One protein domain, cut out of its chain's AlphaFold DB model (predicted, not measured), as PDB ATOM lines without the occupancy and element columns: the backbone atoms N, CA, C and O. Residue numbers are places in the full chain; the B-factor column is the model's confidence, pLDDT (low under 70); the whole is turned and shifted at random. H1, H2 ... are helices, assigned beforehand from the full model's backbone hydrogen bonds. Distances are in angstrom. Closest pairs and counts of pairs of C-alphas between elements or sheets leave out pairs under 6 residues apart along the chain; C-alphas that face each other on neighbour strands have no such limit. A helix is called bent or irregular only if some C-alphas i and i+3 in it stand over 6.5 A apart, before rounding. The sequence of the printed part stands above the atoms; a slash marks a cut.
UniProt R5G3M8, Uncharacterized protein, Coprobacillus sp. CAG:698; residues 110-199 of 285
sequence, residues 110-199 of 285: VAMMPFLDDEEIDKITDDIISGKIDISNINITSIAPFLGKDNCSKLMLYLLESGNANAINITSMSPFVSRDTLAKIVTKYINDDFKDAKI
ATOM      1  N   VAL A 110      48.092  -7.372  29.147       85.69
ATOM      2  CA  VAL A 110      48.019  -8.815  29.438       85.69
ATOM      3  C   VAL A 110      49.185  -9.293  30.305       85.69
ATOM      4  O   VAL A 110      48.997 -10.164  31.145       85.69
ATOM      5  N   ALA A 111      50.382  -8.734  30.111       87.31
ATOM      6  CA  ALA A 111      51.570  -9.115  30.871       87.31
ATOM      7  C   ALA A 111      51.561  -8.573  32.309       87.31
ATOM      8  O   ALA A 111      52.282  -9.105  33.147       87.31
ATOM      9  N   MET A 112      50.769  -7.533  32.580       87.75
ATOM     10  CA  MET A 112      50.646  -6.924  33.906       87.75
ATOM     11  C   MET A 112      49.575  -7.608  34.757       87.75
ATOM     12  O   MET A 112      49.784  -7.733  35.955       87.75
ATOM     13  N   MET A 113      48.494  -8.124  34.149       90.50
ATOM     14  CA  MET A 113      47.349  -8.707  34.877       90.50
ATOM     15  C   MET A 113      47.695  -9.682  36.023       90.50
ATOM     16  O   MET A 113      47.001  -9.627  37.028       90.50
ATOM     17  N   PRO A 114      48.707 -10.575  35.930       92.62
ATOM     18  CA  PRO A 114      49.023 -11.496  37.026       92.62
ATOM     19  C   PRO A 114      49.563 -10.834  38.301       92.62
ATOM     20  O   PRO A 114      49.658 -11.509  39.320       92.62
ATOM     21  N   PHE A 115      49.998  -9.577  38.215       92.81
ATOM     22  CA  PHE A 115      50.632  -8.835  39.306       92.81
ATOM     23  C   PHE A 115      49.707  -7.786  39.927       92.81
ATOM     24  O   PHE A 115      50.153  -7.078  40.818       92.81
ATOM     25  N   LEU A 116      48.475  -7.675  39.427       91.75
ATOM     26  CA  LEU A 116      47.494  -6.700  39.889       91.75
ATOM     27  C   LEU A 116      46.542  -7.332  40.896       91.75
ATOM     28  O   LEU A 116      46.229  -8.524  40.784       91.75
ATOM     29  N   ASP A 117      46.057  -6.528  41.831       94.44
ATOM     30  CA  ASP A 117      44.998  -6.933  42.750       94.44
ATOM     31  C   ASP A 117      43.589  -6.785  42.137       94.44
ATOM     32  O   ASP A 117      43.398  -6.340  40.999       94.44
ATOM     33  N   ASP A 118      42.572  -7.219  42.885       92.81
ATOM     34  CA  ASP A 118      41.182  -7.198  42.424       92.81
ATOM     35  C   ASP A 118      40.647  -5.765  42.216       92.81
ATOM     36  O   ASP A 118      39.859  -5.540  41.290       92.81
ATOM     37  N   GLU A 119      41.078  -4.790  43.023       93.44
ATOM     38  CA  GLU A 119      40.629  -3.392  42.946       93.44
ATOM     39  C   GLU A 119      41.218  -2.694  41.712       93.44
ATOM     40  O   GLU A 119      40.508  -2.013  40.960       93.44
ATOM     41  N   GLU A 120      42.496  -2.936  41.425       93.19
ATOM     42  CA  GLU A 120      43.169  -2.498  40.206       93.19
ATOM     43  C   GLU A 120      42.537  -3.121  38.951       93.19
ATOM     44  O   GLU A 120      42.330  -2.444  37.936       93.19
ATOM     45  N   ILE A 121      42.177  -4.408  39.005       92.94
ATOM     46  CA  ILE A 121      41.498  -5.115  37.909       92.94
ATOM     47  C   ILE A 121      40.081  -4.563  37.669       92.94
ATOM     48  O   ILE A 121      39.659  -4.392  36.510       92.94
ATOM     49  N   ASP A 122      39.339  -4.264  38.735       94.44
ATOM     50  CA  ASP A 122      38.040  -3.588  38.672       94.44
ATOM     51  C   ASP A 122      38.182  -2.211  38.013       94.44
ATOM     52  O   ASP A 122      37.458  -1.881  37.063       94.44
ATOM     53  N   LYS A 123      39.193  -1.442  38.420       93.31
ATOM     54  CA  LYS A 123      39.501  -0.128  37.852       93.31
ATOM     55  C   LYS A 123      39.879  -0.189  36.376       93.31
ATOM     56  O   LYS A 123      39.381   0.624  35.598       93.31
ATOM     57  N   ILE A 124      40.689  -1.164  35.946       91.69
ATOM     58  CA  ILE A 124      40.976  -1.396  34.516       91.69
ATOM     59  C   ILE A 124      39.676  -1.601  33.742       91.69
ATOM     60  O   ILE A 124      39.495  -1.048  32.653       91.69
ATOM     61  N   THR A 125      38.769  -2.412  34.288       94.12
ATOM     62  CA  THR A 125      37.482  -2.700  33.655       94.12
ATOM     63  C   THR A 125      36.665  -1.421  33.472       94.12
ATOM     64  O   THR A 125      36.170  -1.156  32.371       94.12
ATOM     65  N   ASP A 126      36.577  -0.594  34.509       94.88
ATOM     66  CA  ASP A 126      35.854   0.678  34.473       94.88
ATOM     67  C   ASP A 126      36.531   1.716  33.559       94.88
ATOM     68  O   ASP A 126      35.859   2.466  32.840       94.88
ATOM     69  N   ASP A 127      37.860   1.733  33.497       92.25
ATOM     70  CA  ASP A 127      38.635   2.614  32.623       92.25
ATOM     71  C   ASP A 127      38.519   2.223  31.137       92.25
ATOM     72  O   ASP A 127      38.479   3.102  30.267       92.25
ATOM     73  N   ILE A 128      38.368   0.929  30.829       91.69
ATOM     74  CA  ILE A 128      38.000   0.451  29.488       91.69
ATOM     75  C   ILE A 128      36.579   0.907  29.130       91.69
ATOM     76  O   ILE A 128      36.366   1.473  28.057       91.69
ATOM     77  N   ILE A 129      35.603   0.692  30.019       93.69
ATOM     78  CA  ILE A 129      34.187   1.016  29.762       93.69
ATOM     79  C   ILE A 129      33.975   2.529  29.609       93.69
ATOM     80  O   ILE A 129      33.218   2.974  28.742       93.69
ATOM     81  N   SER A 130      34.669   3.334  30.415       93.19
ATOM     82  CA  SER A 130      34.628   4.799  30.341       93.19
ATOM     83  C   SER A 130      35.426   5.382  29.167       93.19
ATOM     84  O   SER A 130      35.343   6.585  28.911       93.19
ATOM     85  N   GLY A 131      36.168   4.551  28.425       87.44
ATOM     86  CA  GLY A 131      36.951   4.962  27.258       87.44
ATOM     87  C   GLY A 131      38.237   5.721  27.596       87.44
ATOM     88  O   GLY A 131      38.789   6.400  26.727       87.44
ATOM     89  N   LYS A 132      38.719   5.635  28.844       86.88
ATOM     90  CA  LYS A 132      40.031   6.171  29.241       86.88
ATOM     91  C   LYS A 132      41.169   5.324  28.673       86.88
ATOM     92  O   LYS A 132      42.203   5.881  28.307       86.88
ATOM     93  N   ILE A 133      40.962   4.009  28.568       84.94
ATOM     94  CA  ILE A 133      41.902   3.068  27.948       84.94
ATOM     95  C   ILE A 133      41.528   2.868  26.475       84.94
ATOM     96  O   ILE A 133      40.415   2.451  26.150       84.94
ATOM     97  N   ASP A 134      42.474   3.142  25.572       83.62
ATOM     98  CA  ASP A 134      42.327   2.823  24.149       83.62
ATOM     99  C   ASP A 134      42.512   1.317  23.915       83.62
ATOM    100  O   ASP A 134      43.605   0.767  24.049       83.62
ATOM    101  N   ILE A 135      41.425   0.655  23.528       84.62
ATOM    102  CA  ILE A 135      41.381  -0.789  23.282       84.62
ATOM    103  C   ILE A 135      41.701  -1.178  21.833       84.62
ATOM    104  O   ILE A 135      41.669  -2.362  21.505       84.62
ATOM    105  N   SER A 136      42.031  -0.222  20.953       82.81
ATOM    106  CA  SER A 136      42.228  -0.474  19.512       82.81
ATOM    107  C   SER A 136      43.297  -1.531  19.206       82.81
ATOM    108  O   SER A 136      43.223  -2.207  18.182       82.81
ATOM    109  N   ASN A 137      44.281  -1.692  20.097       77.38
ATOM    110  CA  ASN A 137      45.380  -2.653  19.964       77.38
ATOM    111  C   ASN A 137      45.375  -3.733  21.062       77.38
ATOM    112  O   ASN A 137      46.380  -4.418  21.250       77.38
ATOM    113  N   ILE A 138      44.272  -3.878  21.803       78.94
ATOM    114  CA  ILE A 138      44.166  -4.808  22.929       78.94
ATOM    115  C   ILE A 138      43.141  -5.889  22.588       78.94
ATOM    116  O   ILE A 138      41.971  -5.608  22.343       78.94
ATOM    117  N   ASN A 139      43.564  -7.153  22.622       83.56
ATOM    118  CA  ASN A 139      42.623  -8.269  22.608       83.56
ATOM    119  C   ASN A 139      42.089  -8.494  24.029       83.56
ATOM    120  O   ASN A 139      42.732  -9.184  24.825       83.56
ATOM    121  N   ILE A 140      40.905  -7.946  24.318       90.25
ATOM    122  CA  ILE A 140      40.253  -7.984  25.638       90.25
ATOM    123  C   ILE A 140      39.981  -9.416  26.116       90.25
ATOM    124  O   ILE A 140      39.960  -9.693  27.308       90.25
ATOM    125  N   THR A 141      39.831 -10.380  25.208       92.56
ATOM    126  CA  THR A 141      39.684 -11.789  25.600       92.56
ATOM    127  C   THR A 141      40.937 -12.330  26.300       92.56
ATOM    128  O   THR A 141      40.821 -13.202  27.153       92.56
ATOM    129  N   SER A 142      42.125 -11.805  25.993       91.62
ATOM    130  CA  SER A 142      43.392 -12.307  26.554       91.62
ATOM    131  C   SER A 142      43.524 -12.058  28.054       91.62
ATOM    132  O   SER A 142      44.271 -12.768  28.716       91.62
ATOM    133  N   ILE A 143      42.809 -11.063  28.584       92.38
ATOM    134  CA  ILE A 143      42.830 -10.736  30.010       92.38
ATOM    135  C   ILE A 143      41.743 -11.467  30.810       92.38
ATOM    136  O   ILE A 143      41.794 -11.471  32.031       92.38
ATOM    137  N   ALA A 144      40.797 -12.142  30.144       95.38
ATOM    138  CA  ALA A 144      39.664 -12.817  30.783       95.38
ATOM    139  C   ALA A 144      40.019 -13.793  31.926       95.38
ATOM    140  O   ALA A 144      39.264 -13.820  32.891       95.38
ATOM    141  N   PRO A 145      41.130 -14.561  31.884       95.69
ATOM    142  CA  PRO A 145      41.494 -15.460  32.984       95.69
ATOM    143  C   PRO A 145      41.801 -14.757  34.310       95.69
ATOM    144  O   PRO A 145      41.701 -15.391  35.355       95.69
ATOM    145  N   PHE A 146      42.185 -13.483  34.250       95.06
ATOM    146  CA  PHE A 146      42.497 -12.652  35.414       95.06
ATOM    147  C   PHE A 146      41.292 -11.825  35.858       95.06
ATOM    148  O   PHE A 146      41.250 -11.327  36.972       95.06
ATOM    149  N   LEU A 147      40.297 -11.670  34.985       94.69
ATOM    150  CA  LEU A 147      39.100 -10.918  35.305       94.69
ATOM    151  C   LEU A 147      38.124 -11.774  36.111       94.69
ATOM    152  O   LEU A 147      37.780 -12.899  35.735       94.69
ATOM    153  N   GLY A 148      37.565 -11.176  37.159       95.25
ATOM    154  CA  GLY A 148      36.362 -11.691  37.795       95.25
ATOM    155  C   GLY A 148      35.211 -11.846  36.790       95.25
ATOM    156  O   GLY A 148      35.070 -11.105  35.810       95.25
ATOM    157  N   LYS A 149      34.321 -12.805  37.059       96.62
ATOM    158  CA  LYS A 149      33.167 -13.133  36.200       96.62
ATOM    159  C   LYS A 149      32.250 -11.943  35.919       96.62
ATOM    160  O   LYS A 149      31.642 -11.854  34.842       96.62
ATOM    161  N   ASP A 150      32.137 -11.037  36.883       97.44
ATOM    162  CA  ASP A 150      31.341  -9.822  36.759       97.44
ATOM    163  C   ASP A 150      32.003  -8.822  35.806       97.44
ATOM    164  O   ASP A 150      31.321  -8.298  34.924       97.44
ATOM    165  N   ASN A 151      33.325  -8.662  35.854       97.38
ATOM    166  CA  ASN A 151      34.069  -7.820  34.912       97.38
ATOM    167  C   ASN A 151      34.043  -8.368  33.489       97.38
ATOM    168  O   ASN A 151      33.714  -7.631  32.559       97.38
ATOM    169  N   CYS A 152      34.251  -9.677  33.304       97.88
ATOM    170  CA  CYS A 152      34.037 -10.315  32.002       97.88
ATOM    171  C   CYS A 152      32.624 -10.047  31.467       97.88
ATOM    172  O   CYS A 152      32.439  -9.761  30.283       97.88
ATOM    173  N   SER A 153      31.619 -10.121  32.345       98.31
ATOM    174  CA  SER A 153      30.226  -9.861  31.988       98.31
ATOM    175  C   SER A 153      29.987  -8.406  31.575       98.31
ATOM    176  O   SER A 153      29.324  -8.179  30.561       98.31
ATOM    177  N   LYS A 154      30.526  -7.435  32.327       97.44
ATOM    178  CA  LYS A 154      30.446  -5.999  32.014       97.44
ATOM    179  C   LYS A 154      31.119  -5.699  30.670       97.44
ATOM    180  O   LYS A 154      30.473  -5.142  29.785       97.44
ATOM    181  N   LEU A 155      32.370  -6.135  30.487       96.12
ATOM    182  CA  LEU A 155      33.151  -5.885  29.271       96.12
ATOM    183  C   LEU A 155      32.518  -6.510  28.034       96.12
ATOM    184  O   LEU A 155      32.386  -5.840  27.012       96.12
ATOM    185  N   MET A 156      32.103  -7.779  28.110       96.00
ATOM    186  CA  MET A 156      31.488  -8.444  26.964       96.00
ATOM    187  C   MET A 156      30.217  -7.723  26.525       96.00
ATOM    188  O   MET A 156      30.031  -7.499  25.332       96.00
ATOM    189  N   LEU A 157      29.351  -7.345  27.467       95.69
ATOM    190  CA  LEU A 157      28.122  -6.639  27.128       95.69
ATOM    191  C   LEU A 157      28.421  -5.249  26.547       95.69
ATOM    192  O   LEU A 157      27.914  -4.932  25.475       95.69
ATOM    193  N   TYR A 158      29.295  -4.476  27.198       94.81
ATOM    194  CA  TYR A 158      29.699  -3.145  26.745       94.81
ATOM    195  C   TYR A 158      30.258  -3.163  25.317       94.81
ATOM    196  O   TYR A 158      29.772  -2.422  24.468       94.81
ATOM    197  N   LEU A 159      31.226  -4.037  25.020       93.25
ATOM    198  CA  LEU A 159      31.887  -4.073  23.709       93.25
ATOM    199  C   LEU A 159      30.935  -4.463  22.577       93.25
ATOM    200  O   LEU A 159      31.070  -3.967  21.457       93.25
ATOM    201  N   LEU A 160      29.967  -5.340  22.854       93.25
ATOM    202  CA  LEU A 160      28.935  -5.696  21.884       93.25
ATOM    203  C   LEU A 160      27.961  -4.535  21.637       93.25
ATOM    204  O   LEU A 160      27.554  -4.322  20.498       93.25
ATOM    205  N   GLU A 161      27.608  -3.771  22.673       91.88
ATOM    206  CA  GLU A 161      26.682  -2.632  22.576       91.88
ATOM    207  C   GLU A 161      27.330  -1.370  21.992       91.88
ATOM    208  O   GLU A 161      26.672  -0.607  21.288       91.88
ATOM    209  N   SER A 162      28.622  -1.155  22.237       89.19
ATOM    210  CA  SER A 162      29.353   0.033  21.790       89.19
ATOM    211  C   SER A 162      29.840  -0.052  20.336       89.19
ATOM    212  O   SER A 162      30.566   0.832  19.885       89.19
ATOM    213  N   GLY A 163      29.522  -1.132  19.614       85.31
ATOM    214  CA  GLY A 163      30.022  -1.384  18.256       85.31
ATOM    215  C   GLY A 163      31.485  -1.849  18.192       85.31
ATOM    216  O   GLY A 163      32.038  -1.987  17.103       85.31
ATOM    217  N   ASN A 164      32.106  -2.159  19.335       87.31
ATOM    218  CA  ASN A 164      33.488  -2.647  19.434       87.31
ATOM    219  C   ASN A 164      33.565  -4.181  19.489       87.31
ATOM    220  O   ASN A 164      34.506  -4.749  20.040       87.31
ATOM    221  N   ALA A 165      32.598  -4.878  18.883       88.25
ATOM    222  CA  ALA A 165      32.521  -6.338  18.904       88.25
ATOM    223  C   ALA A 165      33.775  -7.029  18.327       88.25
ATOM    224  O   ALA A 165      34.065  -8.165  18.684       88.25
ATOM    225  N   ASN A 166      34.552  -6.347  17.476       86.19
ATOM    226  CA  ASN A 166      35.815  -6.869  16.938       86.19
ATOM    227  C   ASN A 166      36.945  -6.939  17.982       86.19
ATOM    228  O   ASN A 166      37.899  -7.687  17.783       86.19
ATOM    229  N   ALA A 167      36.850  -6.189  19.085       87.00
ATOM    230  CA  ALA A 167      37.832  -6.206  20.171       87.00
ATOM    231  C   ALA A 167      37.675  -7.427  21.100       87.00
ATOM    232  O   ALA A 167      38.468  -7.612  22.026       87.00
ATOM    233  N   ILE A 168      36.650  -8.261  20.872       91.38
ATOM    234  CA  ILE A 168      36.332  -9.406  21.718       91.38
ATOM    235  C   ILE A 168      36.037 -10.671  20.907       91.38
ATOM    236  O   ILE A 168      35.198 -10.706  20.010       91.38
ATOM    237  N   ASN A 169      36.682 -11.774  21.284       93.62
ATOM    238  CA  ASN A 169      36.304 -13.103  20.825       93.62
ATOM    239  C   ASN A 169      35.235 -13.679  21.762       93.62
ATOM    240  O   ASN A 169      35.542 -14.217  22.827       93.62
ATOM    241  N   ILE A 170      33.966 -13.591  21.353       93.75
ATOM    242  CA  ILE A 170      32.843 -14.033  22.189       93.75
ATOM    243  C   ILE A 170      32.896 -15.521  22.563       93.75
ATOM    244  O   ILE A 170      32.566 -15.873  23.691       93.75
ATOM    245  N   THR A 171      33.362 -16.391  21.662       94.75
ATOM    246  CA  THR A 171      33.509 -17.835  21.907       94.75
ATOM    247  C   THR A 171      34.482 -18.082  23.053       94.75
ATOM    248  O   THR A 171      34.205 -18.871  23.948       94.75
ATOM    249  N   SER A 172      35.610 -17.375  23.033       95.44
ATOM    250  CA  SER A 172      36.686 -17.548  24.010       95.44
ATOM    251  C   SER A 172      36.397 -16.829  25.331       95.44
ATOM    252  O   SER A 172      36.855 -17.280  26.372       95.44
ATOM    253  N   MET A 173      35.607 -15.748  25.309       96.44
ATOM    254  CA  MET A 173      35.166 -15.044  26.520       96.44
ATOM    255  C   MET A 173      34.039 -15.792  27.259       96.44
ATOM    256  O   MET A 173      33.930 -15.710  28.479       96.44
ATOM    257  N   SER A 174      33.202 -16.552  26.542       96.50
ATOM    258  CA  SER A 174      32.002 -17.205  27.094       96.50
ATOM    259  C   SER A 174      32.198 -18.028  28.381       96.50
ATOM    260  O   SER A 174      31.335 -17.921  29.254       96.50
ATOM    261  N   PRO A 175      33.285 -18.812  28.558       97.38
ATOM    262  CA  PRO A 175      33.514 -19.572  29.791       97.38
ATOM    263  C   PRO A 175      33.630 -18.698  31.049       97.38
ATOM    264  O   PRO A 175      33.287 -19.151  32.140       97.38
ATOM    265  N   PHE A 176      34.082 -17.451  30.891       97.69
ATOM    266  CA  PHE A 176      34.345 -16.506  31.982       97.69
ATOM    267  C   PHE A 176      33.145 -15.603  32.291       97.69
ATOM    268  O   PHE A 176      33.156 -14.860  33.265       97.69
ATOM    269  N   VAL A 177      32.080 -15.659  31.488       98.00
ATOM    270  CA  VAL A 177      30.924 -14.756  31.596       98.00
ATOM    271  C   VAL A 177      29.771 -15.423  32.339       98.00
ATOM    272  O   VAL A 177      29.586 -16.644  32.333       98.00
ATOM    273  N   SER A 178      28.955 -14.624  33.028       97.75
ATOM    274  CA  SER A 178      27.771 -15.148  33.704       97.75
ATOM    275  C   SER A 178      26.726 -15.681  32.723       97.75
ATOM    276  O   SER A 178      26.453 -15.099  31.672       97.75
ATOM    277  N   ARG A 179      26.073 -16.789  33.099       97.00
ATOM    278  CA  ARG A 179      24.998 -17.393  32.293       97.00
ATOM    279  C   ARG A 179      23.855 -16.414  32.032       97.00
ATOM    280  O   ARG A 179      23.212 -16.491  30.989       97.00
ATOM    281  N   ASP A 180      23.591 -15.522  32.983       97.81
ATOM    282  CA  ASP A 180      22.524 -14.535  32.863       97.81
ATOM    283  C   ASP A 180      22.922 -13.402  31.905       97.81
ATOM    284  O   ASP A 180      22.083 -12.955  31.124       97.81
ATOM    285  N   THR A 181      24.197 -13.002  31.859       98.25
ATOM    286  CA  THR A 181      24.703 -12.084  30.826       98.25
ATOM    287  C   THR A 181      24.688 -12.723  29.441       98.25
ATOM    288  O   THR A 181      24.182 -12.108  28.505       98.25
ATOM    289  N   LEU A 182      25.122 -13.980  29.295       97.94
ATOM    290  CA  LEU A 182      25.011 -14.696  28.016       97.94
ATOM    291  C   LEU A 182      23.551 -14.777  27.538       97.94
ATOM    292  O   LEU A 182      23.258 -14.562  26.364       97.94
ATOM    293  N   ALA A 183      22.609 -15.012  28.453       98.00
ATOM    294  CA  ALA A 183      21.181 -15.004  28.147       98.00
ATOM    295  C   ALA A 183      20.651 -13.625  27.706       98.00
ATOM    296  O   ALA A 183      19.805 -13.542  26.806       98.00
ATOM    297  N   LYS A 184      21.144 -12.540  28.322       97.94
ATOM    298  CA  LYS A 184      20.853 -11.163  27.890       97.94
ATOM    299  C   LYS A 184      21.381 -10.916  26.478       97.94
ATOM    300  O   LYS A 184      20.630 -10.399  25.659       97.94
ATOM    301  N   ILE A 185      22.607 -11.348  26.175       96.94
ATOM    302  CA  ILE A 185      23.210 -11.236  24.838       96.94
ATOM    303  C   ILE A 185      22.360 -11.976  23.801       96.94
ATOM    304  O   ILE A 185      21.996 -11.384  22.795       96.94
ATOM    305  N   VAL A 186      21.946 -13.221  24.059       97.31
ATOM    306  CA  VAL A 186      21.039 -13.950  23.146       97.31
ATOM    307  C   VAL A 186      19.733 -13.190  22.923       97.31
ATOM    308  O   VAL A 186      19.253 -13.091  21.799       97.31
ATOM    309  N   THR A 187      19.149 -12.634  23.986       97.25
ATOM    310  CA  THR A 187      17.893 -11.879  23.877       97.25
ATOM    311  C   THR A 187      18.062 -10.617  23.033       97.25
ATOM    312  O   THR A 187      17.238 -10.374  22.158       97.25
ATOM    313  N   LYS A 188      19.142  -9.862  23.251       96.44
ATOM    314  CA  LYS A 188      19.495  -8.670  22.468       96.44
ATOM    315  C   LYS A 188      19.790  -9.005  21.007       96.44
ATOM    316  O   LYS A 188      19.318  -8.322  20.109       96.44
ATOM    317  N   TYR A 189      20.497 -10.106  20.763       95.38
ATOM    318  CA  TYR A 189      20.785 -10.601  19.419       95.38
ATOM    319  C   TYR A 189      19.505 -10.925  18.638       95.38
ATOM    320  O   TYR A 189      19.354 -10.497  17.500       95.38
ATOM    321  N   ILE A 190      18.558 -11.636  19.263       95.50
ATOM    322  CA  ILE A 190      17.250 -11.965  18.666       95.50
ATOM    323  C   ILE A 190      16.448 -10.703  18.317       95.50
ATOM    324  O   ILE A 190      15.714 -10.691  17.330       95.50
ATOM    325  N   ASN A 191      16.591  -9.646  19.118       94.75
ATOM    326  CA  ASN A 191      15.924  -8.363  18.912       94.75
ATOM    327  C   ASN A 191      16.651  -7.444  17.909       94.75
ATOM    328  O   ASN A 191      16.185  -6.333  17.681       94.75
ATOM    329  N   ASP A 192      17.764  -7.895  17.313       91.12
ATOM    330  CA  ASP A 192      18.627  -7.102  16.422       91.12
ATOM    331  C   ASP A 192      19.210  -5.839  17.097       91.12
ATOM    332  O   ASP A 192      19.473  -4.821  16.458       91.12
ATOM    333  N   ASP A 193      19.449  -5.902  18.416       92.00
ATOM    334  CA  ASP A 193      19.972  -4.773  19.203       92.00
ATOM    335  C   ASP A 193      21.469  -4.504  18.935       92.00
ATOM    336  O   ASP A 193      21.968  -3.412  19.210       92.00
ATOM    337  N   PHE A 194      22.201  -5.484  18.393       88.94
ATOM    338  CA  PHE A 194      23.627  -5.368  18.068       88.94
ATOM    339  C   PHE A 194      23.825  -5.033  16.587       88.94
ATOM    340  O   PHE A 194      24.145  -5.902  15.772       88.94
ATOM    341  N   LYS A 195      23.629  -3.762  16.227       71.44
ATOM    342  CA  LYS A 195      23.822  -3.290  14.847       71.44
ATOM    343  C   LYS A 195      25.252  -3.561  14.376       71.44
ATOM    344  O   LYS A 195      26.207  -3.268  15.090       71.44
ATOM    345  N   ASP A 196      25.383  -4.138  13.183       74.25
ATOM    346  CA  ASP A 196      26.649  -4.401  12.477       74.25
ATOM    347  C   ASP A 196      27.651  -5.348  13.175       74.25
ATOM    348  O   ASP A 196      28.700  -5.678  12.611       74.25
ATOM    349  N   ALA A 197      27.320  -5.867  14.360       80.56
ATOM    350  CA  ALA A 197      28.171  -6.791  15.090       80.56
ATOM    351  C   ALA A 197      28.102  -8.202  14.478       80.56
ATOM    352  O   ALA A 197      27.063  -8.870  14.471       80.56
ATOM    353  N   LYS A 198      29.243  -8.704  13.998       85.31
ATOM    354  CA  LYS A 198      29.372 -10.083  13.506       85.31
ATOM    355  C   LYS A 198      29.600 -11.039  14.673       85.31
ATOM    356  O   LYS A 198      30.728 -11.397  14.994       85.31
ATOM    357  N   ILE A 199      28.506 -11.443  15.310       89.56
ATOM    358  CA  ILE A 199      28.523 -12.291  16.505       89.56
ATOM    359  C   ILE A 199      28.137 -13.725  16.127       89.56
ATOM    360  O   ILE A 199      27.031 -13.970  15.648       89.56
TER     361      ILE A 199
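What this domain is: This is residues 110 to 199 of the 285 residues of an uncharacterized protein of Coprobacillus sp. CAG:698 (UniProt R5G3M8). The chain winds in three stacked turns, a short solenoid in which each turn has a short helix and then a longer one. The longer helices H2, H4 and H6 lie side by side in one row and run the same way, while the short helices H1, H3 and H5 form a second, looser row along one side of it. The printed part has 90 residues with six named helices, H1 to H6 in that order, and no named strand; the class is all helix. It is compact, with a radius of gyration of the C-alphas of 12.6 A, and elongated, spanning 40 by 26 by 20 A.

How they stand to each other: H1, residues 110 to 115, is close to but not clearly touching H2, residues 118 to 129; their closest C-alphas, Met 113 and Ile 121, are 7.5 A apart. H1 only just touches H3, residues 140 to 143, with 3 pairs of C-alphas within 8 A, the closest being Val 110 and Ile 143 at 5.6 A. The hub is H4, residues 149 to 161, which touches three helices. H2 touches H4 at a shallow tilt of 6 degrees, the same way, with the C-alphas of Thr 125 and Asn 151 closest at 6.3 A. H3 and H4 are near each other, with 8 pairs of C-alphas within 10 A. H4 and H5, residues 170 to 176, form a helical hairpin; they touch at a shallow tilt of 24 degrees, opposite ways, and their closest C-alphas, Lys 149 and Phe 176, are 5.5 A apart. H3 only just touches H5, with 3 pairs of C-alphas within 8 A, closest at Thr 141 and Met 173, 5.6 A. H4, with residues 153 to 157 alone, only just touches residues 181 to 185 of H6, residues 179 to 190, with 3 pairs of C-alphas within 8 A, closest at Ser 153 and Thr 181, 6.1 A; the tilt is a shallow 11 degrees, the same way. H2 and H6 are apart. Every O i to N i+4 pair is within hydrogen-bond range in H2, H4 and H6; H1 has 0 of 2, with 1 of 3 O i to N i+3 pairs, H5 has 1 of 3, with 2 of 4, and H3 is too short for an i+4 pair.

Where its parts are: H1 begins at C-alpha 110, (48.019, -8.815, 29.438); it is irregular, with C-alphas 111 and 114 7.1 A apart. H2 is 16.6 A long, H4 18.4 A from C-alpha 149 at (33.167, -13.133, 36.200), and H6 16.6 A, ending at C-alpha 190, (17.250, -11.965, 18.666). H3 measures 5.8 A, and H1 and H5 10.2 A each; H5 is only just irregular, with C-alphas 172 and 175 6.9 A apart.

The domain as a whole: The two C-alphas farthest apart are those of Phe 115 and Asn 191, 40.3 A. The printed part has no cut. The links H1 to H2, H3 to H4 and H5 to H6 are tight, the other two are short, and no link is long. The mean pLDDT of the printed part is 92.0, and no printed residue is under 70.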